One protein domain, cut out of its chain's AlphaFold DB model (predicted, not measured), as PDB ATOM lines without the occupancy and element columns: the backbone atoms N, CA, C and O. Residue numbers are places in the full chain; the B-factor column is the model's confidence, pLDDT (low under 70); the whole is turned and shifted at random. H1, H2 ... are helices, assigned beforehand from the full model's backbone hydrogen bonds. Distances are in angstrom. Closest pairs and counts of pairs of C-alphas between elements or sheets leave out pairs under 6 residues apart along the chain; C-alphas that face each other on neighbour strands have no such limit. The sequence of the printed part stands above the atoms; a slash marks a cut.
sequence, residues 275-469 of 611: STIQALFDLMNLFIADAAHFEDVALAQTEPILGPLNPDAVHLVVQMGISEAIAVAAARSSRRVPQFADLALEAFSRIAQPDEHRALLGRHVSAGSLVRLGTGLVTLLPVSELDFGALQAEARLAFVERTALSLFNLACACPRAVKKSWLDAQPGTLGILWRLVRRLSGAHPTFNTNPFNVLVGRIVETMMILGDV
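This is residues 275 to 469 of the 611 residues of an uncharacterized protein of Tilletia controversa (dwarf bunt fungus) (UniProt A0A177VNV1). Four helices in an up-and-down bundle, H1, H5, H7 and H9, make the core, and the hairpin of H11 and H12 packs on it, H12 on H9. H6 packs at one end of the bundle and H10 on H7; beyond the other end an arm with H3 and H4 makes the length, and residues 307 to 313 stick out. The 195 printed residues hold twelve named helices, H1 to H12 in chain order, and no named strand: all helix. The whole is compact, with a radius of gyration of the C-alphas of 18.8 A, and elongated, spanning 61 by 39 by 27 A.

H1, residues 275 to 289, touches H5, residues 339 to 351, opposite ways at a steep tilt of 42 degrees, closest at the C-alphas of Ile 288 and Ala 341, 4.9 A apart. H1 also touches H7, residues 367 to 379, the same way at a shallow tilt of 25 degrees, closest at the C-alphas of Ala 289 and Gly 376, 4.2 A apart. H2, residues 291 to 301, and H7 only just touch, only at their ends, with 3 pairs of C-alphas within 8 A, closest at Ala 292 and Thr 379, 6.3 A. H3, residues 311 to 319, and H4, residues 324 to 333, only just touch, only at the corner, with 3 such pairs, closest at the C-alphas of Val 317 and Glu 324, 7.3 A. H4 touches H8, residues 385 to 390, closest at the C-alphas of Ser 333 and Ala 390, 4.7 A. H9, residues 394 to 413, and H7 are the hubs, each touching four helices. With residues 409 to 413 alone, H9 touches H6, residues 355 to 364, closest at the C-alphas of Arg 358 and Ala 413, 4.4 A. H10, residues 416 to 425, touches H7, closest at the C-alphas of Val 371 and Trp 422, 4.9 A. H12, residues 453 to 467, touches H9 at a shallow tilt of 27 degrees, closest at the C-alphas of Phe 408 and Thr 462, 4.9 A. H11, residues 429 to 441, forms a hairpin with H12, closest at the C-alphas of Val 437 and Val 456, 5.4 A; H9 and H11 are apart. Every O i to N i+4 pair is within hydrogen-bond range in H2 to H12, and 10 of 11 in H1.

H1 begins at C-alpha 275, (161.680, 118.740, 211.277), and H12 ends at C-alpha 467, (139.556, 135.947, 198.298). H9 is 28.3 A long, H12 20.7 A and H1 20.0 A.

The printed part has no cut. The H11 to H12 link is long. Residues 301 to 335 are under 70 in pLDDT.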
ATOM      1  N   SER A 275     160.356 118.141 211.478       95.00
ATOM      2  CA  SER A 275     161.680 118.740 211.277       95.00
ATOM      3  C   SER A 275     162.233 118.538 209.862       95.00
ATOM      4  O   SER A 275     162.857 119.453 209.329       95.00
ATOM      5  N   THR A 276     161.984 117.377 209.248       95.81
ATOM      6  CA  THR A 276     162.363 117.065 207.862       95.81
ATOM      7  C   THR A 276     161.467 117.821 206.880       95.81
ATOM      8  O   THR A 276     161.969 118.418 205.933       95.81
ATOM      9  N   ILE A 277     160.150 117.866 207.123       96.56
ATOM     10  CA  ILE A 277     159.196 118.609 206.275       96.56
ATOM     11  C   ILE A 277     159.554 120.106 206.248       96.56
ATOM     12  O   ILE A 277     159.653 120.690 205.170       96.56
ATOM     13  N   GLN A 278     159.824 120.699 207.417       96.19
ATOM     14  CA  GLN A 278     160.298 122.078 207.559       96.19
ATOM     15  C   GLN A 278     161.632 122.295 206.820       96.19
ATOM     16  O   GLN A 278     161.726 123.206 206.008       96.19
ATOM     17  N   ALA A 279     162.632 121.425 207.016       95.00
ATOM     18  CA  ALA A 279     163.944 121.536 206.366       95.00
ATOM     19  C   ALA A 279     163.882 121.511 204.828       95.00
ATOM     20  O   ALA A 279     164.579 122.274 204.158       95.00
ATOM     21  N   LEU A 280     163.065 120.614 204.265       95.81
ATOM     22  CA  LEU A 280     162.877 120.499 202.817       95.81
ATOM     23  C   LEU A 280     162.118 121.716 202.270       95.81
ATOM     24  O   LEU A 280     162.478 122.237 201.216       95.81
ATOM     25  N   PHE A 281     161.109 122.206 203.001       97.00
ATOM     26  CA  PHE A 281     160.412 123.442 202.652       97.00
ATOM     27  C   PHE A 281     161.357 124.647 202.669       97.00
ATOM     28  O   PHE A 281     161.405 125.391 201.693       97.00
ATOM     29  N   ASP A 282     162.139 124.823 203.735       95.75
ATOM     30  CA  ASP A 282     163.050 125.959 203.879       95.75
ATOM     31  C   ASP A 282     164.185 125.921 202.852       95.75
ATOM     32  O   ASP A 282     164.574 126.977 202.356       95.75
ATOM     33  N   LEU A 283     164.651 124.734 202.438       96.25
ATOM     34  CA  LEU A 283     165.571 124.591 201.306       96.25
ATOM     35  C   LEU A 283     164.972 125.145 200.005       96.25
ATOM     36  O   LEU A 283     165.649 125.873 199.285       96.25
ATOM     37  N   MET A 284     163.723 124.802 199.681       96.88
ATOM     38  CA  MET A 284     163.070 125.308 198.466       96.88
ATOM     39  C   MET A 284     162.794 126.815 198.590       96.88
ATOM     40  O   MET A 284     163.102 127.585 197.682       96.88
ATOM     41  N   ASN A 285     162.299 127.252 199.749       96.31
ATOM     42  CA  ASN A 285     162.021 128.650 200.069       96.31
ATOM     43  C   ASN A 285     163.281 129.530 199.985       96.31
ATOM     44  O   ASN A 285     163.209 130.646 199.481       96.31
ATOM     45  N   LEU A 286     164.444 129.012 200.400       94.31
ATOM     46  CA  LEU A 286     165.745 129.677 200.287       94.31
ATOM     47  C   LEU A 286     166.038 130.112 198.845       94.31
ATOM     48  O   LEU A 286     166.428 131.254 198.621       94.31
ATOM     49  N   PHE A 287     165.832 129.228 197.865       95.25
ATOM     50  CA  PHE A 287     166.109 129.538 196.459       95.25
ATOM     51  C   PHE A 287     164.985 130.318 195.767       95.25
ATOM     52  O   PHE A 287     165.279 131.059 194.831       95.25
ATOM     53  N   ILE A 288     163.727 130.182 196.207       96.00
ATOM     54  CA  ILE A 288     162.571 130.870 195.600       96.00
ATOM     55  C   ILE A 288     162.428 132.306 196.119       96.00
ATOM     56  O   ILE A 288     162.278 133.227 195.319       96.00
ATOM     57  N   ALA A 289     162.467 132.521 197.438       91.94
ATOM     58  CA  ALA A 289     162.068 133.794 198.048       91.94
ATOM     59  C   ALA A 289     162.922 134.987 197.600       91.94
ATOM     60  O   ALA A 289     162.419 136.103 197.485       91.94
ATOM     61  N   ASP A 290     164.201 134.737 197.321       89.44
ATOM     62  CA  ASP A 290     165.168 135.767 196.947       89.44
ATOM     63  C   ASP A 290     165.441 135.783 195.426       89.44
ATOM     64  O   ASP A 290     166.266 136.559 194.949       89.44
ATOM     65  N   ALA A 291     164.763 134.938 194.636       91.31
ATOM     66  CA  ALA A 291     165.030 134.764 193.206       91.31
ATOM     67  C   ALA A 291     164.833 136.050 192.385       91.31
ATOM     68  O   ALA A 291     165.644 136.326 191.503       91.31
ATOM     69  N   ALA A 292     163.831 136.871 192.721       87.44
ATOM     70  CA  ALA A 292     163.606 138.170 192.080       87.44
ATOM     71  C   ALA A 292     164.820 139.110 192.239       87.44
ATOM     72  O   ALA A 292     165.261 139.723 191.272       87.44
ATOM     73  N   HIS A 293     165.441 139.134 193.426       86.56
ATOM     74  CA  HIS A 293     166.661 139.912 193.661       86.56
ATOM     75  C   HIS A 293     167.825 139.432 192.780       86.56
ATOM     76  O   HIS A 293     168.590 140.252 192.280       86.56
ATOM     77  N   PHE A 294     167.947 138.124 192.532       85.00
ATOM     78  CA  PHE A 294     168.967 137.604 191.616       85.00
ATOM     79  C   PHE A 294     168.674 137.905 190.144       85.00
ATOM     80  O   PHE A 294     169.629 138.075 189.391       85.00
ATOM     81  N   GLU A 295     167.409 138.023 189.725       83.25
ATOM     82  CA  GLU A 295     167.082 138.543 188.387       83.25
ATOM     83  C   GLU A 295     167.512 140.003 188.240       83.25
ATOM     84  O   GLU A 295     168.173 140.344 187.263       83.25
ATOM     85  N   ASP A 296     167.200 140.848 189.222       81.81
ATOM     86  CA  ASP A 296     167.534 142.273 189.172       81.81
ATOM     87  C   ASP A 296     169.052 142.512 189.276       81.81
ATOM     88  O   ASP A 296     169.607 143.334 188.546       81.81
ATOM     89  N   VAL A 297     169.764 141.742 190.110       80.31
ATOM     90  CA  VAL A 297     171.236 141.762 190.165       80.31
ATOM     91  C   VAL A 297     171.848 141.228 188.872       80.31
ATOM     92  O   VAL A 297     172.822 141.805 188.398       80.31
ATOM     93  N   ALA A 298     171.291 140.175 188.266       75.12
ATOM     94  CA  ALA A 298     171.760 139.694 186.967       75.12
ATOM     95  C   ALA A 298     171.542 140.743 185.869       75.12
ATOM     96  O   ALA A 298     172.441 140.933 185.059       75.12
ATOM     97  N   LEU A 299     170.416 141.466 185.885       71.38
ATOM     98  CA  LEU A 299     170.128 142.575 184.970       71.38
ATOM     99  C   LEU A 299     171.025 143.801 185.188       71.38
ATOM    100  O   LEU A 299     171.263 144.538 184.236       71.38
ATOM    101  N   ALA A 300     171.519 144.026 186.408       72.69
ATOM    102  CA  ALA A 300     172.484 145.083 186.713       72.69
ATOM    103  C   ALA A 300     173.941 144.676 186.408       72.69
ATOM    104  O   ALA A 300     174.753 145.529 186.065       72.69
ATOM    105  N   GLN A 301     174.279 143.387 186.543       67.06
ATOM    106  CA  GLN A 301     175.607 142.831 186.242       67.06
ATOM    107  C   GLN A 301     175.804 142.513 184.764       67.06
ATOM    108  O   GLN A 301     176.928 142.589 184.270       67.06
ATOM    109  N   THR A 302     174.730 142.206 184.036       58.34
ATOM    110  CA  THR A 302     174.690 142.558 182.626       58.34
ATOM    111  C   THR A 302     174.636 144.077 182.551       58.34
ATOM    112  O   THR A 302     173.572 144.668 182.358       58.34
ATOM    113  N   GLU A 303     175.822 144.700 182.600       49.50
ATOM    114  CA  GLU A 303     176.059 145.851 181.730       49.50
ATOM    115  C   GLU A 303     175.391 145.540 180.384       49.50
ATOM    116  O   GLU A 303     175.421 144.372 179.955       49.50
ATOM    117  N   PRO A 304     174.716 146.519 179.751       51.91
ATOM    118  CA  PRO A 304     174.069 146.266 178.474       51.91
ATOM    119  C   PRO A 304     175.062 145.511 177.590       51.91
ATOM    120  O   PRO A 304     176.234 145.855 177.545       51.91
ATOM    121  N   ILE A 305     174.626 144.442 176.917       46.78
ATOM    122  CA  ILE A 305     175.542 143.618 176.091       46.78
ATOM    123  C   ILE A 305     176.169 144.469 174.953       46.78
ATOM    124  O   ILE A 305     177.171 144.107 174.336       46.78
ATOM    125  N   LEU A 306     175.621 145.670 174.770       43.72
ATOM    126  CA  LEU A 306     176.318 146.889 174.383       43.72
ATOM    127  C   LEU A 306     177.369 147.319 175.442       43.72
ATOM    128  O   LEU A 306     177.136 148.225 176.244       43.72
ATOM    129  N   GLY A 307     178.577 146.749 175.378       44.06
ATOM    130  CA  GLY A 307     179.766 147.512 175.788       44.06
ATOM    131  C   GLY A 307     179.919 148.761 174.891       44.06
ATOM    132  O   GLY A 307     178.941 149.244 174.311       44.06
ATOM    133  N   PRO A 308     181.136 149.260 174.605       43.06
ATOM    134  CA  PRO A 308     181.321 149.874 173.295       43.06
ATOM    135  C   PRO A 308     180.963 148.792 172.267       43.06
ATOM    136  O   PRO A 308     181.711 147.827 172.098       43.06
ATOM    137  N   LEU A 309     179.765 148.887 171.674       44.06
ATOM    138  CA  LEU A 309     179.295 147.929 170.679       44.06
ATOM    139  C   LEU A 309     180.410 147.722 169.655       44.06
ATOM    140  O   LEU A 309     181.006 148.700 169.197       44.06
ATOM    141  N   ASN A 310     180.631 146.473 169.232       44.50
ATOM    142  CA  ASN A 310     181.330 146.254 167.970       44.50
ATOM    143  C   ASN A 310     180.626 147.140 166.930       44.50
ATOM    144  O   ASN A 310     179.409 146.986 166.773       44.50
ATOM    145  N   PRO A 311     181.321 148.088 166.274       53.81
ATOM    146  CA  PRO A 311     180.660 149.101 165.458       53.81
ATOM    147  C   PRO A 311     179.795 148.457 164.368       53.81
ATOM    148  O   PRO A 311     178.697 148.936 164.113       53.81
ATOM    149  N   ASP A 312     180.211 147.299 163.851       49.47
ATOM    150  CA  ASP A 312     179.470 146.464 162.900       49.47
ATOM    151  C   ASP A 312     178.112 145.957 163.427       49.47
ATOM    152  O   ASP A 312     177.163 145.827 162.658       49.47
ATOM    153  N   ALA A 313     177.980 145.698 164.733       49.56
ATOM    154  CA  ALA A 313     176.716 145.296 165.352       49.56
ATOM    155  C   ALA A 313     175.751 146.485 165.498       49.56
ATOM    156  O   ALA A 313     174.556 146.326 165.246       49.56
ATOM    157  N   VAL A 314     176.262 147.688 165.813       51.91
ATOM    158  CA  VAL A 314     175.469 148.933 165.706       51.91
ATOM    159  C   VAL A 314     175.042 149.130 164.265       51.91
ATOM    160  O   VAL A 314     173.875 149.402 163.998       51.91
ATOM    161  N   HIS A 315     175.987 148.968 163.337       51.84
ATOM    162  CA  HIS A 315     175.760 149.194 161.924       51.84
ATOM    163  C   HIS A 315     174.676 148.257 161.406       51.84
ATOM    164  O   HIS A 315     173.762 148.734 160.755       51.84
ATOM    165  N   LEU A 316     174.684 146.973 161.776       53.88
ATOM    166  CA  LEU A 316     173.613 146.024 161.454       53.88
ATOM    167  C   LEU A 316     172.256 146.400 162.067       53.88
ATOM    168  O   LEU A 316     171.247 146.328 161.372       53.88
ATOM    169  N   VAL A 317     172.204 146.828 163.332       54.97
ATOM    170  CA  VAL A 317     170.949 147.242 163.993       54.97
ATOM    171  C   VAL A 317     170.364 148.503 163.337       54.97
ATOM    172  O   VAL A 317     169.180 148.530 162.998       54.97
ATOM    173  N   VAL A 318     171.206 149.502 163.055       55.81
ATOM    174  CA  VAL A 318     170.843 150.753 162.365       55.81
ATOM    175  C   VAL A 318     170.482 150.507 160.894       55.81
ATOM    176  O   VAL A 318     169.501 151.060 160.402       55.81
ATOM    177  N   GLN A 319     171.211 149.637 160.195       54.81
ATOM    178  CA  GLN A 319     170.996 149.290 158.784       54.81
ATOM    179  C   GLN A 319     169.780 148.375 158.573       54.81
ATOM    180  O   GLN A 319     169.190 148.396 157.496       54.81
ATOM    181  N   MET A 320     169.354 147.629 159.600       56.88
ATOM    182  CA  MET A 320     168.051 146.951 159.639       56.88
ATOM    183  C   MET A 320     166.913 147.845 160.167       56.88
ATOM    184  O   MET A 320     165.772 147.393 160.235       56.88
ATOM    185  N   GLY A 321     167.186 149.102 160.539       56.41
ATOM    186  CA  GLY A 321     166.177 150.049 161.026       56.41
ATOM    187  C   GLY A 321     165.555 149.685 162.380       56.41
ATOM    188  O   GLY A 321     164.522 150.243 162.756       56.41
ATOM    189  N   ILE A 322     166.158 148.754 163.122       59.28
ATOM    190  CA  ILE A 322     165.680 148.339 164.440       59.28
ATOM    191  C   ILE A 322     166.181 149.374 165.446       59.28
ATOM    192  O   ILE A 322     167.382 149.556 165.616       59.28
ATOM    193  N   SER A 323     165.265 150.075 166.118       62.53
ATOM    194  CA  SER A 323     165.645 151.058 167.138       62.53
ATOM    195  C   SER A 323     166.491 150.403 168.235       62.53
ATOM    196  O   SER A 323     166.177 149.305 168.696       62.53
ATOM    197  N   GLU A 324     167.517 151.105 168.715       57.62
ATOM    198  CA  GLU A 324     168.338 150.695 169.863       57.62
ATOM    199  C   GLU A 324     167.474 150.330 171.083       57.62
ATOM    200  O   GLU A 324     167.745 149.349 171.773       57.62
ATOM    201  N   ALA A 325     166.347 151.027 171.281       56.06
ATOM    202  CA  ALA A 325     165.367 150.708 172.314       56.06
ATOM    203  C   ALA A 325     164.751 149.302 172.161       56.06
ATOM    204  O   ALA A 325     164.467 148.657 173.167       56.06
ATOM    205  N   ILE A 326     164.574 148.805 170.931       58.47
ATOM    206  CA  ILE A 326     164.076 147.450 170.640       58.47
ATOM    207  C   ILE A 326     165.183 146.418 170.875       58.47
ATOM    208  O   ILE A 326     164.911 145.377 171.463       58.47
ATOM    209  N   ALA A 327     166.432 146.705 170.495       57.12
ATOM    210  CA  ALA A 327     167.566 145.818 170.780       57.12
ATOM    211  C   ALA A 327     167.820 145.683 172.296       57.12
ATOM    212  O   ALA A 327     167.991 144.578 172.810       57.12
ATOM    213  N   VAL A 328     167.750 146.795 173.035       56.59
ATOM    214  CA  VAL A 328     167.829 146.814 174.503       56.59
ATOM    215  C   VAL A 328     166.599 146.154 175.137       56.59
ATOM    216  O   VAL A 328     166.747 145.428 176.118       56.59
ATOM    217  N   ALA A 329     165.394 146.334 174.586       53.84
ATOM    218  CA  ALA A 329     164.203 145.616 175.047       53.84
ATOM    219  C   ALA A 329     164.300 144.103 174.792       53.84
ATOM    220  O   ALA A 329     163.896 143.340 175.660       53.84
ATOM    221  N   ALA A 330     164.889 143.667 173.676       54.34
ATOM    222  CA  ALA A 330     165.118 142.257 173.360       54.34
ATOM    223  C   ALA A 330     166.168 141.621 174.293       54.34
ATOM    224  O   ALA A 330     165.945 140.547 174.852       54.34
ATOM    225  N   ALA A 331     167.280 142.319 174.551       58.03
ATOM    226  CA  ALA A 331     168.279 141.893 175.535       58.03
ATOM    227  C   ALA A 331     167.698 141.830 176.964       58.03
ATOM    228  O   ALA A 331     168.032 140.937 177.741       58.03
ATOM    229  N   ARG A 332     166.772 142.739 177.300       54.53
ATOM    230  CA  ARG A 332     166.020 142.712 178.565       54.53
ATOM    231  C   ARG A 332     164.903 141.661 178.589       54.53
ATOM    232  O   ARG A 332     164.593 141.164 179.666       54.53
ATOM    233  N   SER A 333     164.314 141.285 177.450       51.81
ATOM    234  CA  SER A 333     163.321 140.203 177.379       51.81
ATOM    235  C   SER A 333     163.965 138.824 177.504       51.81
ATOM    236  O   SER A 333     163.316 137.896 177.974       51.81
ATOM    237  N   SER A 334     165.262 138.690 177.199       56.38
ATOM    238  CA  SER A 334     166.064 137.522 177.581       56.38
ATOM    239  C   SER A 334     166.461 137.513 179.070       56.38
ATOM    240  O   SER A 334     167.588 137.139 179.399       56.38
ATOM    241  N   ARG A 335     165.545 137.881 179.990       65.50
ATOM    242  CA  ARG A 335     165.702 137.612 181.436       65.50
ATOM    243  C   ARG A 335     165.949 136.112 181.612       65.50
ATOM    244  O   ARG A 335     165.028 135.302 181.486       65.50
ATOM    245  N   ARG A 336     167.197 135.727 181.883       78.50
ATOM    246  CA  ARG A 336     167.557 134.323 182.083       78.50
ATOM    247  C   ARG A 336     166.890 133.824 183.362       78.50
ATOM    248  O   ARG A 336     167.184 134.326 184.441       78.50
ATOM    249  N   VAL A 337     166.033 132.814 183.224       85.31
ATOM    250  CA  VAL A 337     165.369 132.150 184.350       85.31
ATOM    251  C   VAL A 337     166.417 131.699 185.387       85.31
ATOM    252  O   VAL A 337     167.370 131.004 185.011       85.31
ATOM    253  N   PRO A 338     166.283 132.069 186.679       90.12
ATOM    254  CA  PRO A 338     167.217 131.640 187.715       90.12
ATOM    255  C   PRO A 338     167.123 130.125 187.936       90.12
ATOM    256  O   PRO A 338     166.191 129.630 188.562       90.12
ATOM    257  N   GLN A 339     168.112 129.380 187.436       91.38
ATOM    258  CA  GLN A 339     168.087 127.910 187.367       91.38
ATOM    259  C   GLN A 339     167.738 127.224 188.700       91.38
ATOM    260  O   GLN A 339     166.922 126.309 188.724       91.38
ATOM    261  N   PHE A 340     168.321 127.667 189.818       94.00
ATOM    262  CA  PHE A 340     168.039 127.078 191.135       94.00
ATOM    263  C   PHE A 340     166.651 127.443 191.679       94.00
ATOM    264  O   PHE A 340     166.082 126.662 192.432       94.00
ATOM    265  N   ALA A 341     166.089 128.589 191.281       95.69
ATOM    266  CA  ALA A 341     164.714 128.934 191.621       95.69
ATOM    267  C   ALA A 341     163.729 128.082 190.813       95.69
ATOM    268  O   ALA A 341     162.778 127.566 191.382       95.69
ATOM    269  N   ASP A 342     163.991 127.864 189.520       95.94
ATOM    270  CA  ASP A 342     163.159 127.007 188.665       95.94
ATOM    271  C   ASP A 342     163.137 125.552 189.164       95.94
ATOM    272  O   ASP A 342     162.066 124.980 189.342       95.94
ATOM    273  N   LEU A 343     164.299 124.994 189.528       96.31
ATOM    274  CA  LEU A 343     164.403 123.666 190.154       96.31
ATOM    275  C   LEU A 343     163.654 123.572 191.494       96.31
ATOM    276  O   LEU A 343     163.060 122.535 191.798       96.31
ATOM    277  N   ALA A 344     163.674 124.640 192.297       97.38
ATOM    278  CA  ALA A 344     162.949 124.702 193.564       97.38
ATOM    279  C   ALA A 344     161.433 124.854 193.368       97.38
ATOM    280  O   ALA A 344     160.671 124.222 194.097       97.38
ATOM    281  N   LEU A 345     160.984 125.622 192.370       97.38
ATOM    282  CA  LEU A 345     159.577 125.696 191.964       97.38
ATOM    283  C   LEU A 345     159.089 124.361 191.399       97.38
ATOM    284  O   LEU A 345     157.978 123.933 191.700       97.38
ATOM    285  N   GLU A 346     159.908 123.676 190.605       96.00
ATOM    286  CA  GLU A 346     159.613 122.351 190.067       96.00
ATOM    287  C   GLU A 346     159.456 121.317 191.197       96.00
ATOM    288  O   GLU A 346     158.421 120.654 191.280       96.00
ATOM    289  N   ALA A 347     160.414 121.252 192.130       95.81
ATOM    290  CA  ALA A 347     160.318 120.389 193.308       95.81
ATOM    291  C   ALA A 347     159.100 120.735 194.185       95.81
ATOM    292  O   ALA A 347     158.315 119.852 194.534       95.81
ATOM    293  N   PHE A 348     158.898 122.015 194.517       97.12
ATOM    294  CA  PHE A 348     157.805 122.443 195.390       97.12
ATOM    295  C   PHE A 348     156.430 122.212 194.756       97.12
ATOM    296  O   PHE A 348     155.524 121.712 195.422       97.12
ATOM    297  N   SER A 349     156.263 122.531 193.468       95.50
ATOM    298  CA  SER A 349     154.987 122.348 192.768       95.50
ATOM    299  C   SER A 349     154.577 120.877 192.675       95.50
ATOM    300  O   SER A 349     153.397 120.591 192.872       95.50
ATOM    301  N   ARG A 350     155.525 119.942 192.485       94.12
ATOM    302  CA  ARG A 350     155.263 118.492 192.568       94.12
ATOM    303  C   ARG A 350     154.994 118.028 193.998       94.12
ATOM    304  O   ARG A 350     153.985 117.370 194.246       94.12
ATOM    305  N   ILE A 351     155.843 118.400 194.964       94.38
ATOM    306  CA  ILE A 351     155.674 118.011 196.377       94.38
ATOM    307  C   ILE A 351     154.327 118.485 196.921       94.38
ATOM    308  O   ILE A 351     153.663 117.730 197.619       94.38
ATOM    309  N   ALA A 352     153.896 119.703 196.606       95.50
ATOM    310  CA  ALA A 352     152.663 120.278 197.131       95.50
ATOM    311  C   ALA A 352     151.414 119.981 196.268       95.50
ATOM    312  O   ALA A 352     150.356 120.562 196.519       95.50
ATOM    313  N   GLN A 353     151.507 119.091 195.267       92.56
ATOM    314  CA  GLN A 353     150.381 118.695 194.410       92.56
ATOM    315  C   GLN A 353     149.359 117.748 195.089       92.56
ATOM    316  O   GLN A 353     148.166 117.920 194.817       92.56
ATOM    317  N   PRO A 354     149.740 116.795 195.968       93.12
ATOM    318  CA  PRO A 354     148.783 115.990 196.736       93.12
ATOM    319  C   PRO A 354     148.174 116.765 197.917       93.12
ATOM    320  O   PRO A 354     148.879 117.481 198.631       93.12
ATOM    321  N   ASP A 355     146.881 116.571 198.197       93.69
ATOM    322  CA  ASP A 355     146.209 117.228 199.333       93.69
ATOM    323  C   ASP A 355     146.764 116.812 200.699       93.69
ATOM    324  O   ASP A 355     146.902 117.652 201.589       93.69
ATOM    325  N   GLU A 356     147.164 115.546 200.855       94.69
ATOM    326  CA  GLU A 356     147.835 115.048 202.064       94.69
ATOM    327  C   GLU A 356     149.092 115.868 202.379       94.69
ATOM    328  O   GLU A 356     149.326 116.275 203.517       94.69
ATOM    329  N   HIS A 357     149.884 116.171 201.349       94.94
ATOM    330  CA  HIS A 357     151.088 116.979 201.481       94.94
ATOM    331  C   HIS A 357     150.773 118.438 201.791       94.94
ATOM    332  O   HIS A 357     151.429 119.019 202.650       94.94
ATOM    333  N   ARG A 358     149.749 119.028 201.161       95.81
ATOM    334  CA  ARG A 358     149.294 120.385 201.501       95.81
ATOM    335  C   ARG A 358     148.866 120.491 202.963       95.81
ATOM    336  O   ARG A 358     149.263 121.439 203.639       95.81
ATOM    337  N   ALA A 359     148.132 119.502 203.472       95.44
ATOM    338  CA  ALA A 359     147.734 119.437 204.875       95.44
ATOM    339  C   ALA A 359     148.940 119.295 205.822       95.44
ATOM    340  O   ALA A 359     148.985 119.949 206.865       95.44
ATOM    341  N   LEU A 360     149.944 118.489 205.456       96.25
ATOM    342  CA  LEU A 360     151.191 118.355 206.219       96.25
ATOM    343  C   LEU A 360     152.017 119.647 206.207       96.25
ATOM    344  O   LEU A 360     152.488 120.066 207.262       96.25
ATOM    345  N   LEU A 361     152.148 120.310 205.055       96.75
ATOM    346  CA  LEU A 361     152.837 121.596 204.929       96.75
ATOM    347  C   LEU A 361     152.152 122.667 205.789       96.75
ATOM    348  O   LEU A 361     152.804 123.277 206.630       96.75
ATOM    349  N   GLY A 362     150.830 122.828 205.672       96.00
ATOM    350  CA  GLY A 362     150.057 123.785 206.476       96.00
ATOM    351  C   GLY A 362     150.051 123.511 207.985       96.00
ATOM    352  O   GLY A 362     149.770 124.419 208.768       96.00
ATOM    353  N   ARG A 363     150.355 122.273 208.403       96.62
ATOM    354  CA  ARG A 363     150.442 121.854 209.812       96.62
ATOM    355  C   ARG A 363     151.847 121.974 210.401       96.62
ATOM    356  O   ARG A 363     151.970 122.256 211.591       96.62
ATOM    357  N   HIS A 364     152.879 121.668 209.618       96.44
ATOM    358  CA  HIS A 364     154.248 121.494 210.112       96.44
ATOM    359  C   HIS A 364     155.205 122.615 209.715       96.44
ATOM    360  O   HIS A 364     156.212 122.779 210.396       96.44
ATOM    361  N   VAL A 365     154.905 123.375 208.659       96.75
ATOM    362  CA  VAL A 365     155.737 124.503 208.233       96.75
ATOM    363  C   VAL A 365     155.354 125.762 209.011       96.75
ATOM    364  O   VAL A 365     154.173 126.076 209.170       96.75
ATOM    365  N   SER A 366     156.356 126.508 209.481       95.56
ATOM    366  CA  SER A 366     156.145 127.766 210.198       95.56
ATOM    367  C   SER A 366     155.335 128.775 209.364       95.56
ATOM    368  O   SER A 366     155.535 128.931 208.155       95.56
ATOM    369  N   ALA A 367     154.446 129.523 210.025       95.50
ATOM    370  CA  ALA A 367     153.663 130.571 209.370       95.50
ATOM    371  C   ALA A 367     154.559 131.637 208.710       95.50
ATOM    372  O   ALA A 367     154.230 132.123 207.631       95.50
ATOM    373  N   GLY A 368     155.712 131.957 209.313       94.81
ATOM    374  CA  GLY A 368     156.693 132.883 208.745       94.81
ATOM    375  C   GLY A 368     157.327 132.357 207.454       94.81
ATOM    376  O   GLY A 368     157.421 133.101 206.479       94.81
ATOM    377  N   SER A 369     157.685 131.069 207.407       95.31
ATOM    378  CA  SER A 369     158.209 130.412 206.200       95.31
ATOM    379  C   SER A 369     157.174 130.428 205.068       95.31
ATOM    380  O   SER A 369     157.515 130.776 203.937       95.31
ATOM    381  N   LEU A 370     155.910 130.100 205.377       96.62
ATOM    382  CA  LEU A 370     154.794 130.103 204.420       96.62
ATOM    383  C   LEU A 370     154.506 131.510 203.875       96.62
ATOM    384  O   LEU A 370     154.372 131.677 202.663       96.62
ATOM    385  N   VAL A 371     154.458 132.527 204.747       96.50
ATOM    386  CA  VAL A 371     154.300 133.935 204.343       96.50
ATOM    387  C   VAL A 371     155.462 134.369 203.451       96.50
ATOM    388  O   VAL A 371     155.209 134.899 202.374       96.50
ATOM    389  N   ARG A 372     156.718 134.086 203.835       95.31
ATOM    390  CA  ARG A 372     157.911 134.428 203.039       95.31
ATOM    391  C   ARG A 372     157.868 133.810 201.639       95.31
ATOM    392  O   ARG A 372     158.153 134.505 200.664       95.31
ATOM    393  N   LEU A 373     157.483 132.534 201.525       96.75
ATOM    394  CA  LEU A 373     157.338 131.891 200.218       96.75
ATOM    395  C   LEU A 373     156.230 132.566 199.401       96.75
ATOM    396  O   LEU A 373     156.431 132.862 198.227       96.75
ATOM    397  N   GLY A 374     155.087 132.867 200.022       96.94
ATOM    398  CA  GLY A 374     153.972 133.556 199.371       96.94
ATOM    399  C   GLY A 374     154.346 134.944 198.855       96.94
ATOM    400  O   GLY A 374     154.011 135.286 197.722       96.94
ATOM    401  N   THR A 375     155.087 135.736 199.637       96.19
ATOM    402  CA  THR A 375     155.576 137.048 199.187       96.19
ATOM    403  C   THR A 375     156.568 136.910 198.032       96.19
ATOM    404  O   THR A 375     156.432 137.624 197.042       96.19
ATOM    405  N   GLY A 376     157.511 135.962 198.114       95.25
ATOM    406  CA  GLY A 376     158.501 135.713 197.058       95.25
ATOM    407  C   GLY A 376     157.887 135.210 195.746       95.25
ATOM    408  O   GLY A 376     158.224 135.695 194.674       95.25
ATOM    409  N   LEU A 377     156.914 134.298 195.806       97.44
ATOM    410  CA  LEU A 377     156.201 133.834 194.610       97.44
ATOM    411  C   LEU A 377     155.461 134.976 193.896       97.44
ATOM    412  O   LEU A 377     155.414 134.998 192.669       97.44
ATOM    413  N   VAL A 378     154.911 135.944 194.638       96.69
ATOM    414  CA  VAL A 378     154.234 137.113 194.049       96.69
ATOM    415  C   VAL A 378     155.221 138.071 193.373       96.69
ATOM    416  O   VAL A 378     154.859 138.663 192.358       96.69
ATOM    417  N   THR A 379     156.457 138.213 193.871       94.75
ATOM    418  CA  THR A 379     157.481 139.059 193.219       94.75
ATOM    419  C   THR A 379     158.069 138.442 191.948       94.75
ATOM    420  O   THR A 379     158.647 139.169 191.147       94.75
ATOM    421  N   LEU A 380     157.882 137.136 191.721       94.75
ATOM    422  CA  LEU A 380     158.286 136.438 190.491       94.75
ATOM    423  C   LEU A 380     157.260 136.524 189.348       94.75
ATOM    424  O   LEU A 380     157.566 136.154 188.212       94.75
ATOM    425  N   LEU A 381     156.043 137.003 189.620       95.69
ATOM    426  CA  LEU A 381     155.016 137.177 188.592       95.69
ATOM    427  C   LEU A 381     155.315 138.397 187.702       95.69
ATOM    428  O   LEU A 381     155.827 139.403 188.190       95.69
ATOM    429  N   PRO A 382     154.958 138.365 186.404       93.62
ATOM    430  CA  PRO A 382     155.169 139.499 185.512       93.62
ATOM    431  C   PRO A 382     154.256 140.672 185.900       93.62
ATOM    432  O   PRO A 382     153.032 140.534 185.982       93.62
ATOM    433  N   VAL A 383     154.861 141.841 186.133       91.44
ATOM    434  CA  VAL A 383     154.154 143.069 186.545       91.44
ATOM    435  C   VAL A 383     154.234 144.151 185.470       91.44
ATOM    436  O   VAL A 383     153.264 144.893 185.293       91.44
ATOM    437  N   SER A 384     155.358 144.244 184.751       89.44
ATOM    438  CA  SER A 384     155.586 145.234 183.695       89.44
ATOM    439  C   SER A 384     155.325 144.670 182.295       89.44
ATOM    440  O   SER A 384     155.417 143.467 182.060       89.44
ATOM    441  N   GLU A 385     155.053 145.552 181.328       86.06
ATOM    442  CA  GLU A 385     154.864 145.184 179.913       86.06
ATOM    443  C   GLU A 385     156.078 144.454 179.309       86.06
ATOM    444  O   GLU A 385     155.915 143.596 178.445       86.06
ATOM    445  N   LEU A 386     157.285 144.734 179.808       84.38
ATOM    446  CA  LEU A 386     158.504 144.011 179.442       84.38
ATOM    447  C   LEU A 386     158.455 142.546 179.907       84.38
ATOM    448  O   LEU A 386     158.811 141.649 179.145       84.38
ATOM    449  N   ASP A 387     157.983 142.296 181.132       88.06
ATOM    450  CA  ASP A 387     157.873 140.940 181.676       88.06
ATOM    451  C   ASP A 387     156.776 140.141 180.947       88.06
ATOM    452  O   ASP A 387     156.945 138.948 180.704       88.06
ATOM    453  N   PHE A 388     155.686 140.801 180.530       90.44
ATOM    454  CA  PHE A 388     154.673 140.205 179.649       90.44
ATOM    455  C   PHE A 388     155.223 139.890 178.251       90.44
ATOM    456  O   PHE A 388     154.895 138.844 177.698       90.44
ATOM    457  N   GLY A 389     156.088 140.745 177.694       87.19
ATOM    458  CA  GLY A 389     156.808 140.455 176.449       87.19
ATOM    459  C   GLY A 389     157.725 139.233 176.572       87.19
ATOM    460  O   GLY A 389     157.759 138.390 175.677       87.19
ATOM    461  N   ALA A 390     158.405 139.077 177.712       85.75
ATOM    462  CA  ALA A 390     159.281 137.935 177.978       85.75
ATOM    463  C   ALA A 390     158.543 136.579 178.029       85.75
ATOM    464  O   ALA A 390     159.169 135.550 177.785       85.75
ATOM    465  N   LEU A 391     157.222 136.548 178.267       89.50
ATOM    466  CA  LEU A 391     156.410 135.316 178.208       89.50
ATOM    467  C   LEU A 391     156.316 134.693 176.805       89.50
ATOM    468  O   LEU A 391     155.854 133.564 176.681       89.50
ATOM    469  N   GLN A 392     156.754 135.393 175.752       85.81
ATOM    470  CA  GLN A 392     156.900 134.800 174.418       85.81
ATOM    471  C   GLN A 392     158.003 133.728 174.369       85.81
ATOM    472  O   GLN A 392     157.987 132.875 173.484       85.81
ATOM    473  N   ALA A 393     158.952 133.746 175.313       87.75
ATOM    474  CA  ALA A 393     159.948 132.695 175.463       87.75
ATOM    475  C   ALA A 393     159.389 131.536 176.306       87.75
ATOM    476  O   ALA A 393     159.065 131.715 177.482       87.75
ATOM    477  N   GLU A 394     159.358 130.332 175.729       89.62
ATOM    478  CA  GLU A 394     158.838 129.101 176.350       89.62
ATOM    479  C   GLU A 394     159.386 128.864 177.769       89.62
ATOM    480  O   GLU A 394     158.623 128.620 178.701       89.62
ATOM    481  N   ALA A 395     160.696 129.039 177.971       89.75
ATOM    482  CA  ALA A 395     161.329 128.879 179.280       89.75
ATOM    483  C   ALA A 395     160.798 129.867 180.340       89.75
ATOM    484  O   ALA A 395     160.672 129.506 181.511       89.75
ATOM    485  N   ARG A 396     160.465 131.110 179.954       91.19
ATOM    486  CA  ARG A 396     159.903 132.108 180.879       91.19
ATOM    487  C   ARG A 396     158.432 131.830 181.164       91.19
ATOM    488  O   ARG A 396     158.012 132.006 182.305       91.19
ATOM    489  N   LEU A 397     157.675 131.367 180.166       93.19
ATOM    490  CA  LEU A 397     156.300 130.917 180.360       93.19
ATOM    491  C   LEU A 397     156.246 129.739 181.345       93.19
ATOM    492  O   LEU A 397     155.573 129.851 182.366       93.19
ATOM    493  N   ALA A 398     157.032 128.683 181.118       94.00
ATOM    494  CA  ALA A 398     157.095 127.515 182.002       94.00
ATOM    495  C   ALA A 398     157.473 127.886 183.452       94.00
ATOM    496  O   ALA A 398     156.866 127.391 184.404       94.00
ATOM    497  N   PHE A 399     158.423 128.810 183.640       95.12
ATOM    498  CA  PHE A 399     158.786 129.335 184.962       95.12
ATOM    499  C   PHE A 399     157.616 130.059 185.655       95.12
ATOM    500  O   PHE A 399     157.352 129.838 186.841       95.12
ATOM    501  N   VAL A 400     156.870 130.896 184.926       96.06
ATOM    502  CA  VAL A 400     155.701 131.611 185.467       96.06
ATOM    503  C   VAL A 400     154.529 130.657 185.730       96.06
ATOM    504  O   VAL A 400     153.833 130.819 186.731       96.06
ATOM    505  N   GLU A 401     154.346 129.609 184.926       96.38
ATOM    506  CA  GLU A 401     153.365 128.549 185.186       96.38
ATOM    507  C   GLU A 401     153.697 127.736 186.441       96.38
ATOM    508  O   GLU A 401     152.823 127.533 187.287       96.38
ATOM    509  N   ARG A 402     154.965 127.347 186.638       96.38
ATOM    510  CA  ARG A 402     155.424 126.710 187.886       96.38
ATOM    511  C   ARG A 402     155.284 127.642 189.089       96.38
ATOM    512  O   ARG A 402     154.905 127.181 190.167       96.38
ATOM    513  N   THR A 403     155.520 128.943 188.911       97.81
ATOM    514  CA  THR A 403     155.280 129.972 189.939       97.81
ATOM    515  C   THR A 403     153.794 130.040 190.305       97.81
ATOM    516  O   THR A 403     153.451 129.977 191.484       97.81
ATOM    517  N   ALA A 404     152.895 130.081 189.317       97.88
ATOM    518  CA  ALA A 404     151.446 130.107 189.524       97.88
ATOM    519  C   ALA A 404     150.906 128.819 190.169       97.88
ATOM    520  O   ALA A 404     150.067 128.880 191.067       97.88
ATOM    521  N   LEU A 405     151.409 127.649 189.762       97.25
ATOM    522  CA  LEU A 405     151.059 126.362 190.368       97.25
ATOM    523  C   LEU A 405     151.570 126.256 191.814       97.25
ATOM    524  O   LEU A 405     150.849 125.785 192.691       97.25
ATOM    525  N   SER A 406     152.779 126.754 192.083       98.06
ATOM    526  CA  SER A 406     153.324 126.871 193.440       98.06
ATOM    527  C   SER A 406     152.469 127.796 194.307       98.06
ATOM    528  O   SER A 406     152.139 127.452 195.441       98.06
ATOM    529  N   LEU A 407     152.040 128.937 193.761       97.94
ATOM    530  CA  LEU A 407     151.176 129.899 194.440       97.94
ATOM    531  C   LEU A 407     149.808 129.296 194.789       97.94
ATOM    532  O   LEU A 407     149.346 129.446 195.918       97.94
ATOM    533  N   PHE A 408     149.202 128.564 193.850       97.94
ATOM    534  CA  PHE A 408     147.975 127.798 194.069       97.94
ATOM    535  C   PHE A 408     148.152 126.756 195.180       97.94
ATOM    536  O   PHE A 408     147.397 126.748 196.151       97.94
ATOM    537  N   ASN A 409     149.179 125.906 195.081       97.50
ATOM    538  CA  ASN A 409     149.439 124.853 196.060       97.50
ATOM    539  C   ASN A 409     149.671 125.423 197.469       97.50
ATOM    540  O   ASN A 409     149.150 124.881 198.446       97.50
ATOM    541  N   LEU A 410     150.397 126.541 197.575       97.81
ATOM    542  CA  LEU A 410     150.606 127.266 198.828       97.81
ATOM    543  C   LEU A 410     149.298 127.871 199.361       97.81
ATOM    544  O   LEU A 410     149.000 127.740 200.547       97.81
ATOM    545  N   ALA A 411     148.479 128.480 198.501       97.12
ATOM    546  CA  ALA A 411     147.161 128.990 198.874       97.12
ATOM    547  C   ALA A 411     146.205 127.867 199.325       97.12
ATOM    548  O   ALA A 411     145.363 128.094 200.190       97.12
ATOM    549  N   CYS A 412     146.342 126.647 198.813       96.31
ATOM    550  CA  CYS A 412     145.603 125.486 199.309       96.31
ATOM    551  C   CYS A 412     146.157 124.959 200.649       96.31
ATOM    552  O   CYS A 412     145.380 124.537 201.501       96.31
ATOM    553  N   ALA A 413     147.478 125.006 200.865       96.06
ATOM    554  CA  ALA A 413     148.126 124.534 202.094       96.06
ATOM    555  C   ALA A 413     147.967 125.488 203.298       96.06
ATOM    556  O   ALA A 413     147.864 125.038 204.438       96.06
ATOM    557  N   CYS A 414     147.960 126.805 203.077       95.88
ATOM    558  CA  CYS A 414     147.980 127.795 204.156       95.88
ATOM    559  C   CYS A 414     146.660 127.862 204.960       95.88
ATOM    560  O   CYS A 414     145.600 128.121 204.382       95.88
ATOM    561  N   PRO A 415     146.700 127.785 206.307       94.06
ATOM    562  CA  PRO A 415     145.559 128.135 207.155       94.06
ATOM    563  C   PRO A 415     145.096 129.588 206.940       94.06
ATOM    564  O   PRO A 415     145.906 130.466 206.636       94.06
ATOM    565  N   ARG A 416     143.804 129.883 207.175       92.75
ATOM    566  CA  ARG A 416     143.212 131.228 206.951       92.75
ATOM    567  C   ARG A 416     143.999 132.369 207.613       92.75
ATOM    568  O   ARG A 416     144.208 133.399 206.984       92.75
ATOM    569  N   ALA A 417     144.478 132.169 208.843       93.44
ATOM    570  CA  ALA A 417     145.286 133.160 209.559       93.44
ATOM    571  C   ALA A 417     146.631 133.457 208.859       93.44
ATOM    572  O   ALA A 417     147.047 134.610 208.790       93.44
ATOM    573  N   VAL A 418     147.275 132.432 208.288       95.44
ATOM    574  CA  VAL A 418     148.538 132.568 207.542       95.44
ATOM    575  C   VAL A 418     148.298 133.283 206.214       95.44
ATOM    576  O   VAL A 418     149.042 134.197 205.876       95.44
ATOM    577  N   LYS A 419     147.213 132.947 205.500       95.25
ATOM    578  CA  LYS A 419     146.811 133.670 204.281       95.25
ATOM    579  C   LYS A 419     146.577 135.155 204.548       95.25
ATOM    580  O   LYS A 419     147.042 135.984 203.778       95.25
ATOM    581  N   LYS A 420     145.896 135.492 205.650       94.50
ATOM    582  CA  LYS A 420     145.696 136.885 206.060       94.50
ATOM    583  C   LYS A 420     147.028 137.583 206.331       94.50
ATOM    584  O   LYS A 420     147.306 138.595 205.704       94.50
ATOM    585  N   SER A 421     147.891 136.983 207.155       95.12
ATOM    586  CA  SER A 421     149.234 137.516 207.423       95.12
ATOM    587  C   SER A 421     150.076 137.697 206.155       95.12
ATOM    588  O   SER A 421     150.905 138.599 206.110       95.12
ATOM    589  N   TRP A 422     149.885 136.859 205.133       94.69
ATOM    590  CA  TRP A 422     150.536 137.003 203.833       94.69
ATOM    591  C   TRP A 422     149.952 138.172 203.024       94.69
ATOM    592  O   TRP A 422     150.714 139.004 202.537       94.69
ATOM    593  N   LEU A 423     148.626 138.289 202.919       94.94
ATOM    594  CA  LEU A 423     147.974 139.409 202.226       94.94
ATOM    595  C   LEU A 423     148.258 140.765 202.896       94.94
ATOM    596  O   LEU A 423     148.380 141.768 202.194       94.94
ATOM    597  N   ASP A 424     148.399 140.783 204.223       93.88
ATOM    598  CA  ASP A 424     148.793 141.962 205.001       93.88
ATOM    599  C   ASP A 424     150.288 142.300 204.798       93.88
ATOM    600  O   ASP A 424     150.647 143.474 204.727       93.88
ATOM    601  N   ALA A 425     151.162 141.292 204.648       94.06
ATOM    602  CA  ALA A 425     152.594 141.481 204.379       94.06
ATOM    603  C   ALA A 425     152.907 141.892 202.927       94.06
ATOM    604  O   ALA A 425     153.862 142.630 202.702       94.06
ATOM    605  N   GLN A 426     152.113 141.436 201.949       92.56
ATOM    606  CA  GLN A 426     152.242 141.788 200.530       92.56
ATOM    607  C   GLN A 426     150.925 142.382 199.997       92.56
ATOM    608  O   GLN A 426     150.172 141.713 199.265       92.56
ATOM    609  N   PRO A 427     150.624 143.649 200.348       89.88
ATOM    610  CA  PRO A 427     149.422 144.327 199.888       89.88
ATOM    611  C   PRO A 427     149.408 144.432 198.359       89.88
ATOM    612  O   PRO A 427     150.430 144.620 197.703       89.88
ATOM    613  N   GLY A 428     148.220 144.297 197.769       92.94
ATOM    614  CA  GLY A 428     148.056 144.323 196.313       92.94
ATOM    615  C   GLY A 428     148.300 142.986 195.602       92.94
ATOM    616  O   GLY A 428     148.114 142.942 194.388       92.94
ATOM    617  N   THR A 429     148.602 141.891 196.317       95.00
ATOM    618  CA  THR A 429     148.718 140.527 195.749       95.00
ATOM    619  C   THR A 429     147.558 140.187 194.797       95.00
ATOM    620  O   THR A 429     147.790 139.889 193.627       95.00
ATOM    621  N   LEU A 430     146.298 140.339 195.232       95.19
ATOM    622  CA  LEU A 430     145.120 140.102 194.377       95.19
ATOM    623  C   LEU A 430     145.058 141.031 193.148       95.19
ATOM    624  O   LEU A 430     144.562 140.629 192.098       95.19
ATOM    625  N   GLY A 431     145.582 142.256 193.247       95.50
ATOM    626  CA  GLY A 431     145.656 143.205 192.133       95.50
ATOM    627  C   GLY A 431     146.717 142.835 191.090       95.50
ATOM    628  O   GLY A 431     146.496 143.040 189.898       95.50
ATOM    629  N   ILE A 432     147.838 142.243 191.519       96.44
ATOM    630  CA  ILE A 432     148.864 141.678 190.626       96.44
ATOM    631  C   ILE A 432     148.285 140.473 189.874       96.44
ATOM    632  O   ILE A 432     148.351 140.431 188.645       96.44
ATOM    633  N   LEU A 433     147.632 139.549 190.588       96.81
ATOM    634  CA  LEU A 433     146.962 138.390 189.987       96.81
ATOM    635  C   LEU A 433     145.856 138.815 189.004       96.81
ATOM    636  O   LEU A 433     145.781 138.298 187.891       96.81
ATOM    637  N   TRP A 434     145.053 139.826 189.350       96.19
ATOM    638  CA  TRP A 434     144.038 140.368 188.444       96.19
ATOM    639  C   TRP A 434     144.634 141.024 187.192       96.19
ATOM    640  O   TRP A 434     144.111 140.841 186.091       96.19
ATOM    641  N   ARG A 435     145.749 141.760 187.325       95.62
ATOM    642  CA  ARG A 435     146.482 142.323 186.177       95.62
ATOM    643  C   ARG A 435     146.952 141.214 185.236       95.62
ATOM    644  O   ARG A 435     146.767 141.347 184.028       95.62
ATOM    645  N   LEU A 436     147.492 140.126 185.787       96.19
ATOM    646  CA  LEU A 436     147.939 138.949 185.042       96.19
ATOM    647  C   LEU A 436     146.784 138.310 184.254       96.19
ATOM    648  O   LEU A 436     146.882 138.165 183.036       96.19
ATOM    649  N   VAL A 437     145.652 138.037 184.917       96.06
ATOM    650  CA  VAL A 437     144.424 137.527 184.277       96.06
ATOM    651  C   VAL A 437     143.967 138.455 183.153       96.06
ATOM    652  O   VAL A 437     143.795 138.007 182.020       96.06
ATOM    653  N   ARG A 438     143.816 139.756 183.424       95.25
ATOM    654  CA  ARG A 438     143.328 140.738 182.442       95.25
ATOM    655  C   ARG A 438     144.256 140.884 181.232       95.25
ATOM    656  O   ARG A 438     143.761 141.026 180.117       95.25
ATOM    657  N   ARG A 439     145.579 140.868 181.431       94.81
ATOM    658  CA  ARG A 439     146.556 141.024 180.339       94.81
ATOM    659  C   ARG A 439     146.628 139.775 179.462       94.81
ATOM    660  O   ARG A 439     146.634 139.911 178.243       94.81
ATOM    661  N   LEU A 440     146.646 138.585 180.069       94.25
ATOM    662  CA  LEU A 440     146.803 137.319 179.346       94.25
ATOM    663  C   LEU A 440     145.508 136.815 178.707       94.25
ATOM    664  O   LEU A 440     145.548 136.323 177.584       94.25
ATOM    665  N   SER A 441     144.351 136.976 179.357       92.06
ATOM    666  CA  SER A 441     143.057 136.582 178.767       92.06
ATOM    667  C   SER A 441     142.751 137.332 177.468       92.06
ATOM    668  O   SER A 441     142.232 136.728 176.534       92.06
ATOM    669  N   GLY A 442     143.142 138.609 177.378       88.94
ATOM    670  CA  GLY A 442     143.008 139.438 176.178       88.94
ATOM    671  C   GLY A 442     144.105 139.255 175.121       88.94
ATOM    672  O   GLY A 442     144.092 139.978 174.129       88.94
ATOM    673  N   ALA A 443     145.058 138.333 175.308       88.56
ATOM    674  CA  ALA A 443     146.146 138.107 174.348       88.56
ATOM    675  C   ALA A 443     145.697 137.385 173.062       88.56
ATOM    676  O   ALA A 443     146.378 137.473 172.043       88.56
ATOM    677  N   HIS A 444     144.560 136.683 173.095       89.25
ATOM    678  CA  HIS A 444     144.004 135.950 171.958       89.25
ATOM    679  C   HIS A 444     142.470 136.124 171.912       89.25
ATOM    680  O   HIS A 444     141.844 136.067 172.971       89.25
ATOM    681  N   PRO A 445     141.831 136.310 170.736       88.00
ATOM    682  CA  PRO A 445     140.388 136.581 170.635       88.00
ATOM    683  C   PRO A 445     139.495 135.458 171.182       88.00
ATOM    684  O   PRO A 445     138.437 135.729 171.742       88.00
ATOM    685  N   THR A 446     139.926 134.202 171.050       90.62
ATOM    686  CA  THR A 446     139.234 133.029 171.606       90.62
ATOM    687  C   THR A 446     140.015 132.486 172.798       90.62
ATOM    688  O   THR A 446     141.183 132.127 172.646       90.62
ATOM    689  N   PHE A 447     139.379 132.372 173.969       86.69
ATOM    690  CA  PHE A 447     140.047 131.924 175.199       86.69
ATOM    691  C   PHE A 447     140.525 130.463 175.138       86.69
ATOM    692  O   PHE A 447     141.631 130.159 175.572       86.69
ATOM    693  N   ASN A 448     139.745 129.554 174.545       88.31
ATOM    694  CA  ASN A 448     140.094 128.125 174.501       88.31
ATOM    695  C   ASN A 448     141.355 127.820 173.674       88.31
ATOM    696  O   ASN A 448     141.992 126.799 173.903       88.31
ATOM    697  N   THR A 449     141.723 128.700 172.740       92.12
ATOM    698  CA  THR A 449     142.936 128.591 171.911       92.12
ATOM    699  C   THR A 449     144.040 129.553 172.367       92.12
ATOM    700  O   THR A 449     145.030 129.732 171.664       92.12
ATOM    701  N   ASN A 450     143.862 130.224 173.508       90.38
ATOM    702  CA  ASN A 450     144.870 131.096 174.094       90.38
ATOM    703  C   ASN A 450     145.954 130.221 174.755       90.38
ATOM    704  O   ASN A 450     145.600 129.440 175.640       90.38
ATOM    705  N   PRO A 451     147.248 130.345 174.396       90.56
ATOM    706  CA  PRO A 451     148.315 129.542 175.005       90.56
ATOM    707  C   PRO A 451     148.450 129.768 176.519       90.56
ATOM    708  O   PRO A 451     148.971 128.915 177.220       90.56
ATOM    709  N   PHE A 452     147.942 130.888 177.041       94.75
ATOM    710  CA  PHE A 452     147.965 131.215 178.465       94.75
ATOM    711  C   PHE A 452     146.709 130.753 179.228       94.75
ATOM    712  O   PHE A 452     146.518 131.152 180.377       94.75
ATOM    713  N   ASN A 453     145.813 129.964 178.622       93.06
ATOM    714  CA  ASN A 453     144.533 129.587 179.238       93.06
ATOM    715  C   ASN A 453     144.696 128.799 180.558       93.06
ATOM    716  O   ASN A 453     143.994 129.102 181.525       93.06
ATOM    717  N   VAL A 454     145.651 127.865 180.634       92.44
ATOM    718  CA  VAL A 454     145.976 127.087 181.844       92.44
ATOM    719  C   VAL A 454     146.505 128.000 182.952       92.44
ATOM    720  O   VAL A 454     146.008 127.949 184.080       92.44
ATOM    721  N   LEU A 455     147.457 128.881 182.622       95.50
ATOM    722  CA  LEU A 455     147.997 129.887 183.539       95.50
ATOM    723  C   LEU A 455     146.887 130.801 184.082       95.50
ATOM    724  O   LEU A 455     146.760 130.962 185.295       95.50
ATOM    725  N   VAL A 456     146.044 131.356 183.207       96.50
ATOM    726  CA  VAL A 456     144.924 132.224 183.607       96.50
ATOM    727  C   VAL A 456     143.948 131.482 184.523       96.50
ATOM    728  O   VAL A 456     143.591 132.021 185.568       96.50
ATOM    729  N   GLY A 457     143.560 130.246 184.186       95.56
ATOM    730  CA  GLY A 457     142.683 129.425 185.025       95.56
ATOM    731  C   GLY A 457     143.257 129.198 186.427       95.56
ATOM    732  O   GLY A 457     142.598 129.496 187.423       95.56
ATOM    733  N   ARG A 458     144.529 128.782 186.516       96.31
ATOM    734  CA  ARG A 458     145.220 128.547 187.795       96.31
ATOM    735  C   ARG A 458     145.325 129.815 188.649       96.31
ATOM    736  O   ARG A 458     145.170 129.747 189.870       96.31
ATOM    737  N   ILE A 459     145.555 130.974 188.030       97.38
ATOM    738  CA  ILE A 459     145.591 132.264 188.732       97.38
ATOM    739  C   ILE A 459     144.195 132.657 189.241       97.38
ATOM    740  O   ILE A 459     144.087 133.090 190.386       97.38
ATOM    741  N   VAL A 460     143.130 132.459 188.455       96.25
ATOM    742  CA  VAL A 460     141.742 132.717 188.894       96.25
ATOM    743  C   VAL A 460     141.364 131.829 190.083       96.25
ATOM    744  O   VAL A 460     140.883 132.346 191.089       96.25
ATOM    745  N   GLU A 461     141.650 130.526 190.028       96.25
ATOM    746  CA  GLU A 461     141.439 129.611 191.162       96.25
ATOM    747  C   GLU A 461     142.205 130.072 192.415       96.25
ATOM    748  O   GLU A 461     141.653 130.124 193.514       96.25
ATOM    749  N   THR A 462     143.466 130.483 192.249       96.94
ATOM    750  CA  THR A 462     144.289 131.016 193.348       96.94
ATOM    751  C   THR A 462     143.683 132.292 193.938       96.94
ATOM    752  O   THR A 462     143.637 132.448 195.157       96.94
ATOM    753  N   MET A 463     143.171 133.196 193.095       96.06
ATOM    754  CA  MET A 463     142.484 134.410 193.539       96.06
ATOM    755  C   MET A 463     141.213 134.105 194.332       96.06
ATOM    756  O   MET A 463     140.967 134.795 195.317       96.06
ATOM    757  N   MET A 464     140.431 133.087 193.957       94.19
ATOM    758  CA  MET A 464     139.251 132.665 194.727       94.19
ATOM    759  C   MET A 464     139.664 132.174 196.124       94.19
ATOM    760  O   MET A 464     139.203 132.695 197.135       94.19
ATOM    761  N   ILE A 465     140.648 131.273 196.185       94.31
ATOM    762  CA  ILE A 465     141.142 130.647 197.426       94.31
ATOM    763  C   ILE A 465     141.813 131.652 198.387       94.31
ATOM    764  O   ILE A 465     141.897 131.403 199.599       94.31
ATOM    765  N   LEU A 466     142.312 132.779 197.868       93.50
ATOM    766  CA  LEU A 466     142.815 133.915 198.650       93.50
ATOM    767  C   LEU A 466     141.732 134.962 198.951       93.50
ATOM    768  O   LEU A 466     141.806 135.622 199.985       93.50
ATOM    769  N   GLY A 467     140.726 135.099 198.088       87.62
ATOM    770  CA  GLY A 467     139.556 135.947 198.298       87.62
ATOM    771  C   GLY A 467     138.709 135.486 199.483       87.62
ATOM    772  O   GLY A 467     138.330 136.314 200.298       87.62
ATOM    773  N   ASP A 468     138.525 134.173 199.652       85.75
ATOM    774  CA  ASP A 468     137.742 133.551 200.741       85.75
ATOM    775  C   ASP A 468     138.301 133.786 202.166       85.75
ATOM    776  O   ASP A 468     137.703 133.383 203.172       85.75
ATOM    777  N   VAL A 469     139.488 134.389 202.295       75.12
ATOM    778  CA  VAL A 469     140.157 134.618 203.587       75.12
ATOM    779  C   VAL A 469     139.343 135.556 204.466       75.12
ATOM    780  O   VAL A 469     139.059 135.220 205.620       75.12
TER     781      VAL A 469